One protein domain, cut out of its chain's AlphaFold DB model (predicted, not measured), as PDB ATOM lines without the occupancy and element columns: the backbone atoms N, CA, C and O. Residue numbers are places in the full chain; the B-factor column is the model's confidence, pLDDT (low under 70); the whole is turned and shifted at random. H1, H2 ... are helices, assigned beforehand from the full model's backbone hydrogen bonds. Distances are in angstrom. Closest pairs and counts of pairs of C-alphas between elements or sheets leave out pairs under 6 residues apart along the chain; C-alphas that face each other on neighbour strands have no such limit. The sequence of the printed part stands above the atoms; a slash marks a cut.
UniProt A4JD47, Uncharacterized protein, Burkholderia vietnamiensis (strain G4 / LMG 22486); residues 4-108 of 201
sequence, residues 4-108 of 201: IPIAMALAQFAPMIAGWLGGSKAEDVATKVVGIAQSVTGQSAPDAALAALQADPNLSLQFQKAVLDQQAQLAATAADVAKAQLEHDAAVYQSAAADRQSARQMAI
ATOM      1  N   ILE A   4     111.036  76.178 109.600       76.19
ATOM      2  CA  ILE A   4     111.163  77.528 110.169       76.19
ATOM      3  C   ILE A   4     111.117  77.532 111.714       76.19
ATOM      4  O   ILE A   4     111.989  78.160 112.314       76.19
ATOM      5  N   PRO A   5     110.197  76.817 112.398       79.19
ATOM      6  CA  PRO A   5     110.191  76.738 113.862       79.19
ATOM      7  C   PRO A   5     111.467  76.120 114.447       79.19
ATOM      8  O   PRO A   5     111.953  76.567 115.482       79.19
ATOM      9  N   ILE A   6     112.040  75.127 113.761       76.69
ATOM     10  CA  ILE A   6     113.270  74.450 114.188       76.69
ATOM     11  C   ILE A   6     114.472  75.375 113.984       76.69
ATOM     12  O   ILE A   6     115.312  75.506 114.869       76.69
ATOM     13  N   ALA A   7     114.523  76.089 112.858       76.81
ATOM     14  CA  ALA A   7     115.542  77.104 112.620       76.81
ATOM     15  C   ALA A   7     115.446  78.283 113.610       76.81
ATOM     16  O   ALA A   7     116.478  78.784 114.048       76.81
ATOM     17  N   MET A   8     114.237  78.683 114.031       78.38
ATOM     18  CA  MET A   8     114.053  79.655 115.119       78.38
ATOM     19  C   MET A   8     114.577  79.129 116.456       78.38
ATOM     20  O   MET A   8     115.227  79.872 117.185       78.38
ATOM     21  N   ALA A   9     114.346  77.853 116.772       80.12
ATOM     22  CA  ALA A   9     114.911  77.243 117.970       80.12
ATOM     23  C   ALA A   9     116.447  77.171 117.902       80.12
ATOM     24  O   ALA A   9     117.115  77.382 118.907       80.12
ATOM     25  N   LEU A  10     117.029  76.955 116.717       77.31
ATOM     26  CA  LEU A  10     118.480  77.015 116.500       77.31
ATOM     27  C   LEU A  10     119.042  78.446 116.583       77.31
ATOM     28  O   LEU A  10     120.218  78.625 116.906       77.31
ATOM     29  N   ALA A  11     118.212  79.472 116.367       80.19
ATOM     30  CA  ALA A  11     118.619  80.871 116.482       80.19
ATOM     31  C   ALA A  11     119.007  81.269 117.914       80.19
ATOM     32  O   ALA A  11     119.770  82.216 118.089       80.19
ATOM     33  N   GLN A  12     118.584  80.506 118.931       80.56
ATOM     34  CA  GLN A  12     119.051  80.692 120.311       80.56
ATOM     35  C   GLN A  12     120.560  80.430 120.464       80.56
ATOM     36  O   GLN A  12     121.198  80.992 121.350       80.56
ATOM     37  N   PHE A  13     121.139  79.602 119.586       78.62
ATOM     38  CA  PHE A  13     122.568  79.290 119.575       78.62
ATOM     39  C   PHE A  13     123.363  80.196 118.640       78.62
ATOM     40  O   PHE A  13     124.557  80.366 118.847       78.62
ATOM     41  N   ALA A  14     122.726  80.792 117.631       76.31
ATOM     42  CA  ALA A  14     123.360  81.732 116.711       76.31
ATOM     43  C   ALA A  14     122.403  82.902 116.406       76.31
ATOM     44  O   ALA A  14     121.738  82.892 115.369       76.31
ATOM     45  N   PRO A  15     122.347  83.942 117.264       78.19
ATOM     46  CA  PRO A  15     121.356  85.025 117.175       78.19
ATOM     47  C   PRO A  15     121.338  85.756 115.827       78.19
ATOM     48  O   PRO A  15     120.302  86.240 115.378       78.19
ATOM     49  N   MET A  16     122.484  85.791 115.149       74.44
ATOM     50  CA  MET A  16     122.661  86.361 113.811       74.44
ATOM     51  C   MET A  16     121.724  85.775 112.741       74.44
ATOM     52  O   MET A  16     121.380  86.484 111.801       74.44
ATOM     53  N   ILE A  17     121.266  84.523 112.881       76.81
ATOM     54  CA  ILE A  17     120.364  83.903 111.894       76.81
ATOM     55  C   ILE A  17     118.905  84.344 112.069       76.81
ATOM     56  O   ILE A  17     118.123  84.239 111.126       76.81
ATOM     57  N   ALA A  18     118.533  84.882 113.239       78.75
ATOM     58  CA  ALA A  18     117.168  85.325 113.520       78.75
ATOM     59  C   ALA A  18     116.714  86.435 112.559       78.75
ATOM     60  O   ALA A  18     115.586  86.410 112.073       78.75
ATOM     61  N   GLY A  19     117.614  87.367 112.219       74.69
ATOM     62  CA  GLY A  19     117.327  88.444 111.267       74.69
ATOM     63  C   GLY A  19     117.056  87.949 109.842       74.69
ATOM     64  O   GLY A  19     116.312  88.581 109.099       74.69
ATOM     65  N   TRP A  20     117.608  86.797 109.463       73.31
ATOM     66  CA  TRP A  20     117.425  86.210 108.132       73.31
ATOM     67  C   TRP A  20     116.199  85.293 108.042       73.31
ATOM     68  O   TRP A  20     115.628  85.133 106.965       73.31
ATOM     69  N   LEU A  21     115.753  84.742 109.175       75.50
ATOM     70  CA  LEU A  21     114.535  83.932 109.285       75.50
ATOM     71  C   LEU A  21     113.237  84.760 109.257       75.50
ATOM     72  O   LEU A  21     112.160  84.182 109.165       75.50
ATOM     73  N   GLY A  22     113.318  86.094 109.319       72.25
ATOM     74  CA  GLY A  22     112.161  86.994 109.205       72.25
ATOM     75  C   GLY A  22     111.878  87.517 107.789       72.25
ATOM     76  O   GLY A  22     110.909  88.245 107.598       72.25
ATOM     77  N   GLY A  23     112.726  87.198 106.805       70.06
ATOM     78  CA  GLY A  23     112.621  87.717 105.435       70.06
ATOM     79  C   GLY A  23     111.811  86.831 104.478       70.06
ATOM     80  O   GLY A  23     111.432  85.708 104.798       70.06
ATOM     81  N   SER A  24     111.626  87.294 103.239       67.06
ATOM     82  CA  SER A  24     110.921  86.572 102.155       67.06
ATOM     83  C   SER A  24     111.554  85.228 101.755       67.06
ATOM     84  O   SER A  24     110.942  84.444 101.038       67.06
ATOM     85  N   LYS A  25     112.768  84.947 102.241       70.31
ATOM     86  CA  LYS A  25     113.541  83.713 102.038       70.31
ATOM     87  C   LYS A  25     113.789  82.938 103.339       70.31
ATOM     88  O   LYS A  25     114.703  82.116 103.401       70.31
ATOM     89  N   ALA A  26     112.975  83.184 104.367       75.75
ATOM     90  CA  ALA A  26     113.037  82.497 105.657       75.75
ATOM     91  C   ALA A  26     113.114  80.969 105.521       75.75
ATOM     92  O   ALA A  26     113.820  80.316 106.280       75.75
ATOM     93  N   GLU A  27     112.431  80.406 104.525       78.75
ATOM     94  CA  GLU A  27     112.384  78.967 104.274       78.75
ATOM     95  C   GLU A  27     113.702  78.411 103.694       78.75
ATOM     96  O   GLU A  27     114.202  77.385 104.163       78.75
ATOM     97  N   ASP A  28     114.337  79.135 102.763       77.75
ATOM     98  CA  ASP A  28     115.652  78.781 102.203       77.75
ATOM     99  C   ASP A  28     116.752  78.884 103.273       77.75
ATOM    100  O   ASP A  28     117.621  78.013 103.388       77.75
ATOM    101  N   VAL A  29     116.698  79.937 104.097       77.12
ATOM    102  CA  VAL A  29     117.630  80.137 105.216       77.12
ATOM    103  C   VAL A  29     117.414  79.070 106.289       77.12
ATOM    104  O   VAL A  29     118.386  78.470 106.743       77.12
ATOM    105  N   ALA A  30     116.163  78.771 106.651       80.88
ATOM    106  CA  ALA A  30     115.833  77.715 107.603       80.88
ATOM    107  C   ALA A  30     116.352  76.350 107.140       80.88
ATOM    108  O   ALA A  30     116.936  75.615 107.933       80.88
ATOM    109  N   THR A  31     116.213  76.041 105.850       83.75
ATOM    110  CA  THR A  31     116.708  74.788 105.266       83.75
ATOM    111  C   THR A  31     118.231  74.681 105.364       83.75
ATOM    112  O   THR A  31     118.747  73.651 105.796       83.75
ATOM    113  N   LYS A  32     118.968  75.754 105.040       81.19
ATOM    114  CA  LYS A  32     120.435  75.777 105.176       81.19
ATOM    115  C   LYS A  32     120.885  75.656 106.632       81.19
ATOM    116  O   LYS A  32     121.769  74.860 106.927       81.19
ATOM    117  N   VAL A  33     120.256  76.396 107.545       82.12
ATOM    118  CA  VAL A  33     120.569  76.373 108.985       82.12
ATOM    119  C   VAL A  33     120.339  74.981 109.582       82.12
ATOM    120  O   VAL A  33     121.196  74.472 110.303       82.12
ATOM    121  N   VAL A  34     119.216  74.340 109.250       84.62
ATOM    122  CA  VAL A  34     118.925  72.966 109.680       84.62
ATOM    123  C   VAL A  34     119.937  71.983 109.082       84.62
ATOM    124  O   VAL A  34     120.431  71.122 109.804       84.62
ATOM    125  N   GLY A  35     120.327  72.151 107.814       83.81
ATOM    126  CA  GLY A  35     121.366  71.333 107.181       83.81
ATOM    127  C   GLY A  35     122.733  71.436 107.870       83.81
ATOM    128  O   GLY A  35     123.408  70.424 108.057       83.81
ATOM    129  N   ILE A  36     123.124  72.632 108.325       83.94
ATOM    130  CA  ILE A  36     124.350  72.827 109.117       83.94
ATOM    131  C   ILE A  36     124.236  72.094 110.461       83.94
ATOM    132  O   ILE A  36     125.165  71.389 110.853       83.94
ATOM    133  N   ALA A  37     123.095  72.200 111.150       82.31
ATOM    134  CA  ALA A  37     122.867  71.505 112.419       82.31
ATOM    135  C   ALA A  37     122.935  69.976 112.262       82.31
ATOM    136  O   ALA A  37     123.579  69.301 113.066       82.31
ATOM    137  N   GLN A  38     122.335  69.427 111.206       85.31
ATOM    138  CA  GLN A  38     122.401  67.999 110.879       85.31
ATOM    139  C   GLN A  38     123.835  67.555 110.555       85.31
ATOM    140  O   GLN A  38     124.284  66.517 111.038       85.31
ATOM    141  N   SER A  39     124.588  68.363 109.801       86.12
ATOM    142  CA  SER A  39     125.980  68.058 109.450       86.12
ATOM    143  C   SER A  39     126.925  68.083 110.653       86.12
ATOM    144  O   SER A  39     127.859  67.288 110.696       86.12
ATOM    145  N   VAL A  40     126.711  68.990 111.611       84.19
ATOM    146  CA  VAL A  40     127.555  69.118 112.812       84.19
ATOM    147  C   VAL A  40     127.229  68.038 113.843       84.19
ATOM    148  O   VAL A  40     128.123  67.521 114.504       84.19
ATOM    149  N   THR A  41     125.954  67.670 113.975       84.31
ATOM    150  CA  THR A  41     125.503  66.672 114.960       84.31
ATOM    151  C   THR A  41     125.534  65.236 114.437       84.31
ATOM    152  O   THR A  41     125.401  64.299 115.220       84.31
ATOM    153  N   GLY A  42     125.669  65.048 113.119       82.75
ATOM    154  CA  GLY A  42     125.559  63.745 112.461       82.75
ATOM    155  C   GLY A  42     124.142  63.155 112.486       82.75
ATOM    156  O   GLY A  42     123.965  61.982 112.166       82.75
ATOM    157  N   GLN A  43     123.136  63.940 112.883       83.50
ATOM    158  CA  GLN A  43     121.751  63.496 113.013       83.50
ATOM    159  C   GLN A  43     120.947  63.846 111.763       83.50
ATOM    160  O   GLN A  43     120.891  64.998 111.345       83.50
ATOM    161  N   SER A  44     120.252  62.862 111.198       77.69
ATOM    162  CA  SER A  44     119.411  63.059 110.011       77.69
ATOM    163  C   SER A  44     118.083  63.753 110.330       77.69
ATOM    164  O   SER A  44     117.470  64.353 109.451       77.69
ATOM    165  N   ALA A  45     117.617  63.683 111.581       82.88
ATOM    166  CA  ALA A  45     116.374  64.317 112.007       82.88
ATOM    167  C   ALA A  45     116.646  65.730 112.568       82.88
ATOM    168  O   ALA A  45     117.430  65.854 113.510       82.88
ATOM    169  N   PRO A  46     115.984  66.783 112.052       77.62
ATOM    170  CA  PRO A  46     116.151  68.162 112.527       77.62
ATOM    171  C   PRO A  46     115.930  68.337 114.040       77.62
ATOM    172  O   PRO A  46     116.685  69.048 114.700       77.62
ATOM    173  N   ASP A  47     114.942  67.638 114.603       81.62
ATOM    174  CA  ASP A  47     114.625  67.687 116.038       81.62
ATOM    175  C   ASP A  47     115.704  66.996 116.886       81.62
ATOM    176  O   ASP A  47     116.057  67.465 117.967       81.62
ATOM    177  N   ALA A  48     116.285  65.906 116.368       81.50
ATOM    178  CA  ALA A  48     117.385  65.198 117.018       81.50
ATOM    179  C   ALA A  48     118.687  66.012 116.969       81.50
ATOM    180  O   ALA A  48     119.448  66.001 117.933       81.50
ATOM    181  N   ALA A  49     118.917  66.760 115.885       80.56
ATOM    182  CA  ALA A  49     120.030  67.698 115.783       80.56
ATOM    183  C   ALA A  49     119.891  68.843 116.804       80.56
ATOM    184  O   ALA A  49     120.848  69.173 117.501       80.56
ATOM    185  N   LEU A  50     118.688  69.409 116.959       81.50
ATOM    186  CA  LEU A  50     118.420  70.433 117.972       81.50
ATOM    187  C   LEU A  50     118.628  69.898 119.399       81.50
ATOM    188  O   LEU A  50     119.265  70.563 120.214       81.50
ATOM    189  N   ALA A  51     118.132  68.695 119.696       82.88
ATOM    190  CA  ALA A  51     118.316  68.058 120.998       82.88
ATOM    191  C   ALA A  51     119.796  67.748 121.291       82.88
ATOM    192  O   ALA A  51     120.259  67.972 122.407       82.88
ATOM    193  N   ALA A  52     120.562  67.303 120.289       81.69
ATOM    194  CA  ALA A  52     122.000  67.069 120.420       81.69
ATOM    195  C   ALA A  52     122.778  68.369 120.690       81.69
ATOM    196  O   ALA A  52     123.679  68.383 121.524       81.69
ATOM    197  N   LEU A  53     122.390  69.474 120.045       82.44
ATOM    198  CA  LEU A  53     122.966  70.804 120.287       82.44
ATOM    199  C   LEU A  53     122.617  71.366 121.672       82.44
ATOM    200  O   LEU A  53     123.416  72.096 122.251       82.44
ATOM    201  N   GLN A  54     121.441  71.029 122.209       83.38
ATOM    202  CA  GLN A  54     121.053  71.373 123.581       83.38
ATOM    203  C   GLN A  54     121.787  70.522 124.625       83.38
ATOM    204  O   GLN A  54     122.078  71.014 125.714       83.38
ATOM    205  N   ALA A  55     122.071  69.258 124.304       84.44
ATOM    206  CA  ALA A  55     122.718  68.315 125.210       84.44
ATOM    207  C   ALA A  55     124.247  68.480 125.276       84.44
ATOM    208  O   ALA A  55     124.831  68.202 126.323       84.44
ATOM    209  N   ASP A  56     124.892  68.930 124.192       84.75
ATOM    210  CA  ASP A  56     126.346  69.091 124.120       84.75
ATOM    211  C   ASP A  56     126.763  70.540 123.772       84.75
ATOM    212  O   ASP A  56     126.666  70.975 122.615       84.75
ATOM    213  N   PRO A  57     127.311  71.292 124.748       81.88
ATOM    214  CA  PRO A  57     127.844  72.635 124.526       81.88
ATOM    215  C   PRO A  57     128.949  72.695 123.462       81.88
ATOM    216  O   PRO A  57     129.102  73.716 122.789       81.88
ATOM    217  N   ASN A  58     129.715  71.622 123.262       84.44
ATOM    218  CA  ASN A  58     130.807  71.591 122.296       84.44
ATOM    219  C   ASN A  58     130.291  71.491 120.848       84.44
ATOM    220  O   ASN A  58     130.851  72.112 119.941       84.44
ATOM    221  N   LEU A  59     129.177  70.782 120.628       82.56
ATOM    222  CA  LEU A  59     128.473  70.779 119.340       82.56
ATOM    223  C   LEU A  59     127.857  72.151 119.042       82.56
ATOM    224  O   LEU A  59     127.875  72.590 117.892       82.56
ATOM    225  N   SER A  60     127.383  72.865 120.068       79.38
ATOM    226  CA  SER A  60     126.838  74.220 119.902       79.38
ATOM    227  C   SER A  60     127.888  75.221 119.392       79.38
ATOM    228  O   SER A  60     127.600  76.021 118.500       79.38
ATOM    229  N   LEU A  61     129.135  75.112 119.867       82.88
ATOM    230  CA  LEU A  61     130.266  75.915 119.390       82.88
ATOM    231  C   LEU A  61     130.661  75.570 117.948       82.88
ATOM    232  O   LEU A  61     130.942  76.466 117.152       82.88
ATOM    233  N   GLN A  62     130.654  74.284 117.587       83.81
ATOM    234  CA  GLN A  62     130.919  73.856 116.208       83.81
ATOM    235  C   GLN A  62     129.835  74.346 115.244       83.81
ATOM    236  O   GLN A  62     130.147  74.799 114.144       83.81
ATOM    237  N   PHE A  63     128.575  74.330 115.679       85.56
ATOM    238  CA  PHE A  63     127.460  74.884 114.923       85.56
ATOM    239  C   PHE A  63     127.600  76.396 114.730       85.56
ATOM    240  O   PHE A  63     127.508  76.870 113.599       85.56
ATOM    241  N   GLN A  64     127.912  77.152 115.788       81.88
ATOM    242  CA  GLN A  64     128.190  78.589 115.677       81.88
ATOM    243  C   GLN A  64     129.315  78.881 114.682       81.88
ATOM    244  O   GLN A  64     129.185  79.783 113.855       81.88
ATOM    245  N   LYS A  65     130.400  78.100 114.722       84.69
ATOM    246  CA  LYS A  65     131.529  78.254 113.800       84.69
ATOM    247  C   LYS A  65     131.139  77.968 112.349       84.69
ATOM    248  O   LYS A  65     131.442  78.772 111.476       84.69
ATOM    249  N   ALA A  66     130.408  76.885 112.096       83.88
ATOM    250  CA  ALA A  66     129.941  76.545 110.754       83.88
ATOM    251  C   ALA A  66     128.959  77.590 110.186       83.88
ATOM    252  O   ALA A  66     128.990  77.903 108.996       83.88
ATOM    253  N   VAL A  67     128.115  78.173 111.042       83.50
ATOM    254  CA  VAL A  67     127.222  79.282 110.677       83.50
ATOM    255  C   VAL A  67     128.011  80.566 110.377       83.50
ATOM    256  O   VAL A  67     127.673  81.276 109.429       83.50
ATOM    257  N   LEU A  68     129.075  80.854 111.134       82.62
ATOM    258  CA  LEU A  68     129.987  81.977 110.882       82.62
ATOM    259  C   LEU A  68     130.734  81.828 109.551       82.62
ATOM    260  O   LEU A  68     130.793  82.786 108.783       82.62
ATOM    261  N   ASP A  69     131.220  80.629 109.231       84.06
ATOM    262  CA  ASP A  69     131.919  80.358 107.968       84.06
ATOM    263  C   ASP A  69     131.001  80.551 106.744       84.06
ATOM    264  O   ASP A  69     131.451  80.958 105.673       84.06
ATOM    265  N   GLN A  70     129.691  80.328 106.904       81.69
ATOM    266  CA  GLN A  70     128.688  80.558 105.856       81.69
ATOM    267  C   GLN A  70     128.013  81.940 105.923       81.69
ATOM    268  O   GLN A  70     127.188  82.264 105.060       81.69
ATOM    269  N   GLN A  71     128.376  82.786 106.895       79.44
ATOM    270  CA  GLN A  71     127.745  84.087 107.138       79.44
ATOM    271  C   GLN A  71     127.775  84.980 105.894       79.44
ATOM    272  O   GLN A  71     126.762  85.581 105.546       79.44
ATOM    273  N   ALA A  72     128.912  85.037 105.197       79.12
ATOM    274  CA  ALA A  72     129.081  85.887 104.021       79.12
ATOM    275  C   ALA A  72     128.147  85.488 102.865       79.12
ATOM    276  O   ALA A  72     127.567  86.355 102.215       79.12
ATOM    277  N   GLN A  73     127.942  84.185 102.636       79.56
ATOM    278  CA  GLN A  73     127.022  83.706 101.597       79.56
ATOM    279  C   GLN A  73     125.559  83.973 101.956       79.56
ATOM    280  O   GLN A  73     124.764  84.346 101.089       79.56
ATOM    281  N   LEU A  74     125.196  83.792 103.229       73.06
ATOM    282  CA  LEU A  74     123.847  84.081 103.715       73.06
ATOM    283  C   LEU A  74     123.547  85.587 103.644       73.06
ATOM    284  O   LEU A  74     122.488  85.971 103.151       73.06
ATOM    285  N   ALA A  75     124.506  86.434 104.028       77.94
ATOM    286  CA  ALA A  75     124.398  87.887 103.933       77.94
ATOM    287  C   ALA A  75     124.291  88.379 102.480       77.94
ATOM    288  O   ALA A  75     123.442  89.220 102.191       77.94
ATOM    289  N   ALA A  76     125.091  87.829 101.559       81.56
ATOM    290  CA  ALA A  76     125.004  88.158 100.135       81.56
ATOM    291  C   ALA A  76     123.625  87.806  99.556       81.56
ATOM    292  O   ALA A  76     122.982  88.641  98.928       81.56
ATOM    293  N   THR A  77     123.116  86.608  99.871       77.88
ATOM    294  CA  THR A  77     121.783  86.170  99.421       77.88
ATOM    295  C   THR A  77     120.678  87.088  99.954       77.88
ATOM    296  O   THR A  77     119.752  87.435  99.224       77.88
ATOM    297  N   ALA A  78     120.765  87.501 101.222       75.50
ATOM    298  CA  ALA A  78     119.798  88.420 101.818       75.50
ATOM    299  C   ALA A  78     119.855  89.819 101.175       75.50
ATOM    300  O   ALA A  78     118.808  90.420 100.927       75.50
ATOM    301  N   ALA A  79     121.056  90.319 100.870       83.31
ATOM    302  CA  ALA A  79     121.252  91.616 100.228       83.31
ATOM    303  C   ALA A  79     120.711  91.649  98.789       83.31
ATOM    304  O   ALA A  79     120.023  92.601  98.423       83.31
ATOM    305  N   ASP A  80     120.958  90.601  97.996       85.19
ATOM    306  CA  ASP A  80     120.459  90.501  96.619       85.19
ATOM    307  C   ASP A  80     118.929  90.516  96.569       85.19
ATOM    308  O   ASP A  80     118.327  91.170  95.716       85.19
ATOM    309  N   VAL A  81     118.282  89.847  97.524       81.38
ATOM    310  CA  VAL A  81     116.818  89.819  97.624       81.38
ATOM    311  C   VAL A  81     116.272  91.171  98.057       81.38
ATOM    312  O   VAL A  81     115.320  91.651  97.449       81.38
ATOM    313  N   ALA A  82     116.876  91.805  99.066       84.12
ATOM    314  CA  ALA A  82     116.473  93.143  99.488       84.12
ATOM    315  C   ALA A  82     116.582  94.140  98.325       84.12
ATOM    316  O   ALA A  82     115.683  94.949  98.106       84.12
ATOM    317  N   LYS A  83     117.648  94.034  97.523       89.31
ATOM    318  CA  LYS A  83     117.820  94.834  96.312       89.31
ATOM    319  C   LYS A  83     116.741  94.531  95.270       89.31
ATOM    320  O   LYS A  83     116.111  95.464  94.785       89.31
ATOM    321  N   ALA A  84     116.477  93.259  94.974       87.88
ATOM    322  CA  ALA A  84     115.442  92.861  94.020       87.88
ATOM    323  C   ALA A  84     114.034  93.316  94.450       87.88
ATOM    324  O   ALA A  84     113.230  93.715  93.612       87.88
ATOM    325  N   GLN A  85     113.740  93.301  95.754       85.81
ATOM    326  CA  GLN A  85     112.488  93.823  96.306       85.81
ATOM    327  C   GLN A  85     112.385  95.336  96.128       85.81
ATOM    328  O   GLN A  85     111.375  95.818  95.626       85.81
ATOM    329  N   LEU A  86     113.442  96.080  96.458       91.31
ATOM    330  CA  LEU A  86     113.473  97.528  96.247       91.31
ATOM    331  C   LEU A  86     113.332  97.899  94.764       91.31
ATOM    332  O   LEU A  86     112.639  98.858  94.438       91.31
ATOM    333  N   GLU A  87     113.960  97.142  93.864       93.31
ATOM    334  CA  GLU A  87     113.831  97.328  92.415       93.31
ATOM    335  C   GLU A  87     112.410  97.028  91.925       93.31
ATOM    336  O   GLU A  87     111.853  97.804  91.147       93.31
ATOM    337  N   HIS A  88     111.800  95.944  92.411       92.25
ATOM    338  CA  HIS A  88     110.409  95.611  92.118       92.25
ATOM    339  C   HIS A  88     109.460  96.714  92.598       92.25
ATOM    340  O   HIS A  88     108.630  97.197  91.829       92.25
ATOM    341  N   ASP A  89     109.610  97.160  93.842       90.06
ATOM    342  CA  ASP A  89     108.771  98.208  94.417       90.06
ATOM    343  C   ASP A  89     108.952  99.521  93.653       90.06
ATOM    344  O   ASP A  89     107.971 100.165  93.279       90.06
ATOM    345  N   ALA A  90     110.193  99.888  93.320       94.25
ATOM    346  CA  ALA A  90     110.476 101.041  92.474       94.25
ATOM    347  C   ALA A  90     109.797 100.925  91.099       94.25
ATOM    348  O   ALA A  90     109.223 101.908  90.627       94.25
ATOM    349  N   ALA A  91     109.804  99.746  90.474       95.38
ATOM    350  CA  ALA A  91     109.130  99.510  89.200       95.38
ATOM    351  C   ALA A  91     107.600  99.643  89.318       95.38
ATOM    352  O   ALA A  91     106.968 100.251  88.452       95.38
ATOM    353  N   VAL A  92     107.002  99.147  90.406       94.38
ATOM    354  CA  VAL A  92     105.569  99.319  90.702       94.38
ATOM    355  C   VAL A  92     105.224 100.795  90.918       94.38
ATOM    356  O   VAL A  92     104.242 101.296  90.370       94.38
ATOM    357  N   TYR A  93     106.042 101.534  91.666       93.25
ATOM    358  CA  TYR A  93     105.823 102.967  91.863       93.25
ATOM    359  C   TYR A  93     105.960 103.760  90.563       93.25
ATOM    360  O   TYR A  93     105.165 104.671  90.315       93.25
ATOM    361  N   GLN A  94     106.935 103.412  89.720       94.06
ATOM    362  CA  GLN A  94     107.122 104.038  88.414       94.06
ATOM    363  C   GLN A  94     105.952 103.748  87.474       94.06
ATOM    364  O   GLN A  94     105.450 104.679  86.844       94.06
ATOM    365  N   SER A  95     105.461 102.507  87.413       91.38
ATOM    366  CA  SER A  95     104.307 102.160  86.576       91.38
ATOM    367  C   SER A  95     103.038 102.875  87.043       91.38
ATOM    368  O   SER A  95     102.340 103.470  86.227       91.38
ATOM    369  N   ALA A  96     102.791 102.950  88.355       91.50
ATOM    370  CA  ALA A  96     101.672 103.705  88.917       91.50
ATOM    371  C   ALA A  96     101.803 105.228  88.711       91.50
ATOM    372  O   ALA A  96     100.808 105.953  88.620       91.50
ATOM    373  N   ALA A  97     103.024 105.769  88.675       91.38
ATOM    374  CA  ALA A  97     103.256 107.169  88.323       91.38
ATOM    375  C   ALA A  97     103.001 107.427  86.827       91.38
ATOM    376  O   ALA A  97     102.335 108.409  86.489       91.38
ATOM    377  N   ALA A  98     103.473 106.530  85.958       92.94
ATOM    378  CA  ALA A  98     103.270 106.593  84.513       92.94
ATOM    379  C   ALA A  98     101.787 106.452  84.136       92.94
ATOM    380  O   ALA A  98     101.300 107.225  83.314       92.94
ATOM    381  N   ASP A  99     101.051 105.550  84.786       93.00
ATOM    382  CA  ASP A  99      99.606 105.388  84.601       93.00
ATOM    383  C   ASP A  99      98.849 106.679  84.949       93.00
ATOM    384  O   ASP A  99      98.097 107.216  84.134       93.00
ATOM    385  N   ARG A 100      99.158 107.289  86.102       88.12
ATOM    386  CA  ARG A 100      98.591 108.594  86.490       88.12
ATOM    387  C   ARG A 100      98.921 109.703  85.493       88.12
ATOM    388  O   ARG A 100      98.099 110.587  85.260       88.12
ATOM    389  N   GLN A 101     100.126 109.705  84.928       89.88
ATOM    390  CA  GLN A 101     100.508 110.670  83.900       89.88
ATOM    391  C   GLN A 101      99.745 110.430  82.592       89.88
ATOM    392  O   GLN A 101      99.221 111.390  82.027       89.88
ATOM    393  N   SER A 102      99.627 109.175  82.158       89.44
ATOM    394  CA  SER A 102      98.848 108.767  80.986       89.44
ATOM    395  C   SER A 102      97.378 109.160  81.128       89.44
ATOM    396  O   SER A 102      96.821 109.782  80.229       89.44
ATOM    397  N   ALA A 103      96.768 108.937  82.295       81.62
ATOM    398  CA  ALA A 103      95.392 109.345  82.573       81.62
ATOM    399  C   ALA A 103      95.191 110.867  82.440       81.62
ATOM    400  O   ALA A 103      94.219 111.313  81.829       81.62
ATOM    401  N   ARG A 104      96.130 111.683  82.948       82.50
ATOM    402  CA  ARG A 104      96.092 113.148  82.751       82.50
ATOM    403  C   ARG A 104      96.251 113.523  81.281       82.50
ATOM    404  O   ARG A 104      95.551 114.409  80.805       82.50
ATOM    405  N   GLN A 105      97.153 112.855  80.564       85.12
ATOM    406  CA  GLN A 105      97.351 113.095  79.136       85.12
ATOM    407  C   GLN A 105      96.119 112.703  78.322       85.12
ATOM    408  O   GLN A 105      95.732 113.469  77.453       85.12
ATOM    409  N   MET A 106      95.449 111.595  78.641       78.50
ATOM    410  CA  MET A 106      94.175 111.226  78.024       78.50
ATOM    411  C   MET A 106      93.085 112.254  78.323       78.50
ATOM    412  O   MET A 106      92.363 112.641  77.408       78.50
ATOM    413  N   ALA A 107      92.992 112.756  79.557       70.56
ATOM    414  CA  ALA A 107      92.035 113.808  79.901       70.56
ATOM    415  C   ALA A 107      92.257 115.097  79.084       70.56
ATOM    416  O   ALA A 107      91.294 115.772  78.735       70.56
ATOM    417  N   ILE A 108      93.511 115.421  78.750       75.44
ATOM    418  CA  ILE A 108      93.865 116.583  77.918       75.44
ATOM    419  C   ILE A 108      93.669 116.285  76.422       75.44
ATOM    420  O   ILE A 108      93.174 117.135  75.688       75.44
TER     421      ILE A 108
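AT A GLANCE: This is residues 4 to 108 of the 201 residues of an uncharacterized protein of Burkholderia vietnamiensis (strain G4 / LMG 22486) (UniProt A4JD47). A compact head of four helices, H1 to H4, continues into one long, straight helix, H5, whose residues 86 to 108 stick out as an arm and make much of the length. In the head, H2 has H1, H3 and H4 packed on it at crossed angles, and the first part of H5 passes near H2. The printed part has 105 residues, with five named helices in the order H1, H2, H3, H4, H5 and no named strand; the class is all helix. The whole is extended, with a radius of gyration of the C-alphas of 20.6 A and spans of 74 by 22 by 19 A.

IN THESE COORDINATES: H1, residues 4 to 10, begins at C-alpha 4, (111.163, 77.528, 110.169). Residues 11 to 25 hold no named element. H2, residues 26 to 41, is 22.2 A long from first to last C-alpha and begins at C-alpha 26, (113.037, 82.497, 105.657). H3, residues 46 to 55, is 14.3 A long. H4, residues 57 to 69, is 18.7 A long. H5, residues 71 to 108, is 55.3 A long and ends at C-alpha 108, (93.865, 116.583, 77.918).

HOW THE PARTS SIT: H1 and H2 touch, with the C-alphas of Ala 7 and Ala 30 closest at 5.1 A, at a steep tilt of 43 degrees, the same way. H1 also touches H3, closest at the C-alphas of Leu 10 and Leu 50, 6.7 A apart, at a shallow tilt of 18 degrees. H2 touches H3 with its residues 34 to 41 alone; the C-alphas of Gln 38 and Ala 49 are closest at 5.5 A, and the tilt is steep, 55 degrees. H2 touches H4, with the C-alphas of Val 40 and Phe 63 closest at 6.1 A, at a steep tilt of 49 degrees, opposite ways. H3 and H4 touch only at the corner, where the C-alphas of Leu 53 and Ser 60 are closest at 5.2 A. H2 and H5 are close but not clearly touching: their closest C-alphas, of Val 29 and Leu 74, are 7.5 A apart, and they run opposite ways at a shallow tilt of 5 degrees. H4 and H5 meet only through their link. H1 and H4, H1 and H5, and H3 and H5 are apart. In H1, H2, H3, H4 and H5 every O i to N i+4 pair is within hydrogen-bond range.

THE WHOLE: The two C-alphas farthest apart, of Asp 56 and Ile 108, are 73.8 A apart. Without residues 86 to 108, which stand free, the body of 82 residues spans 40 by 22 by 19 A. The link from H1 to H2 is long, with 15 residues; the other three links are tight. The printed part has no cut. The mean pLDDT of the printed part is 82.3, and residue 24 alone is under 70.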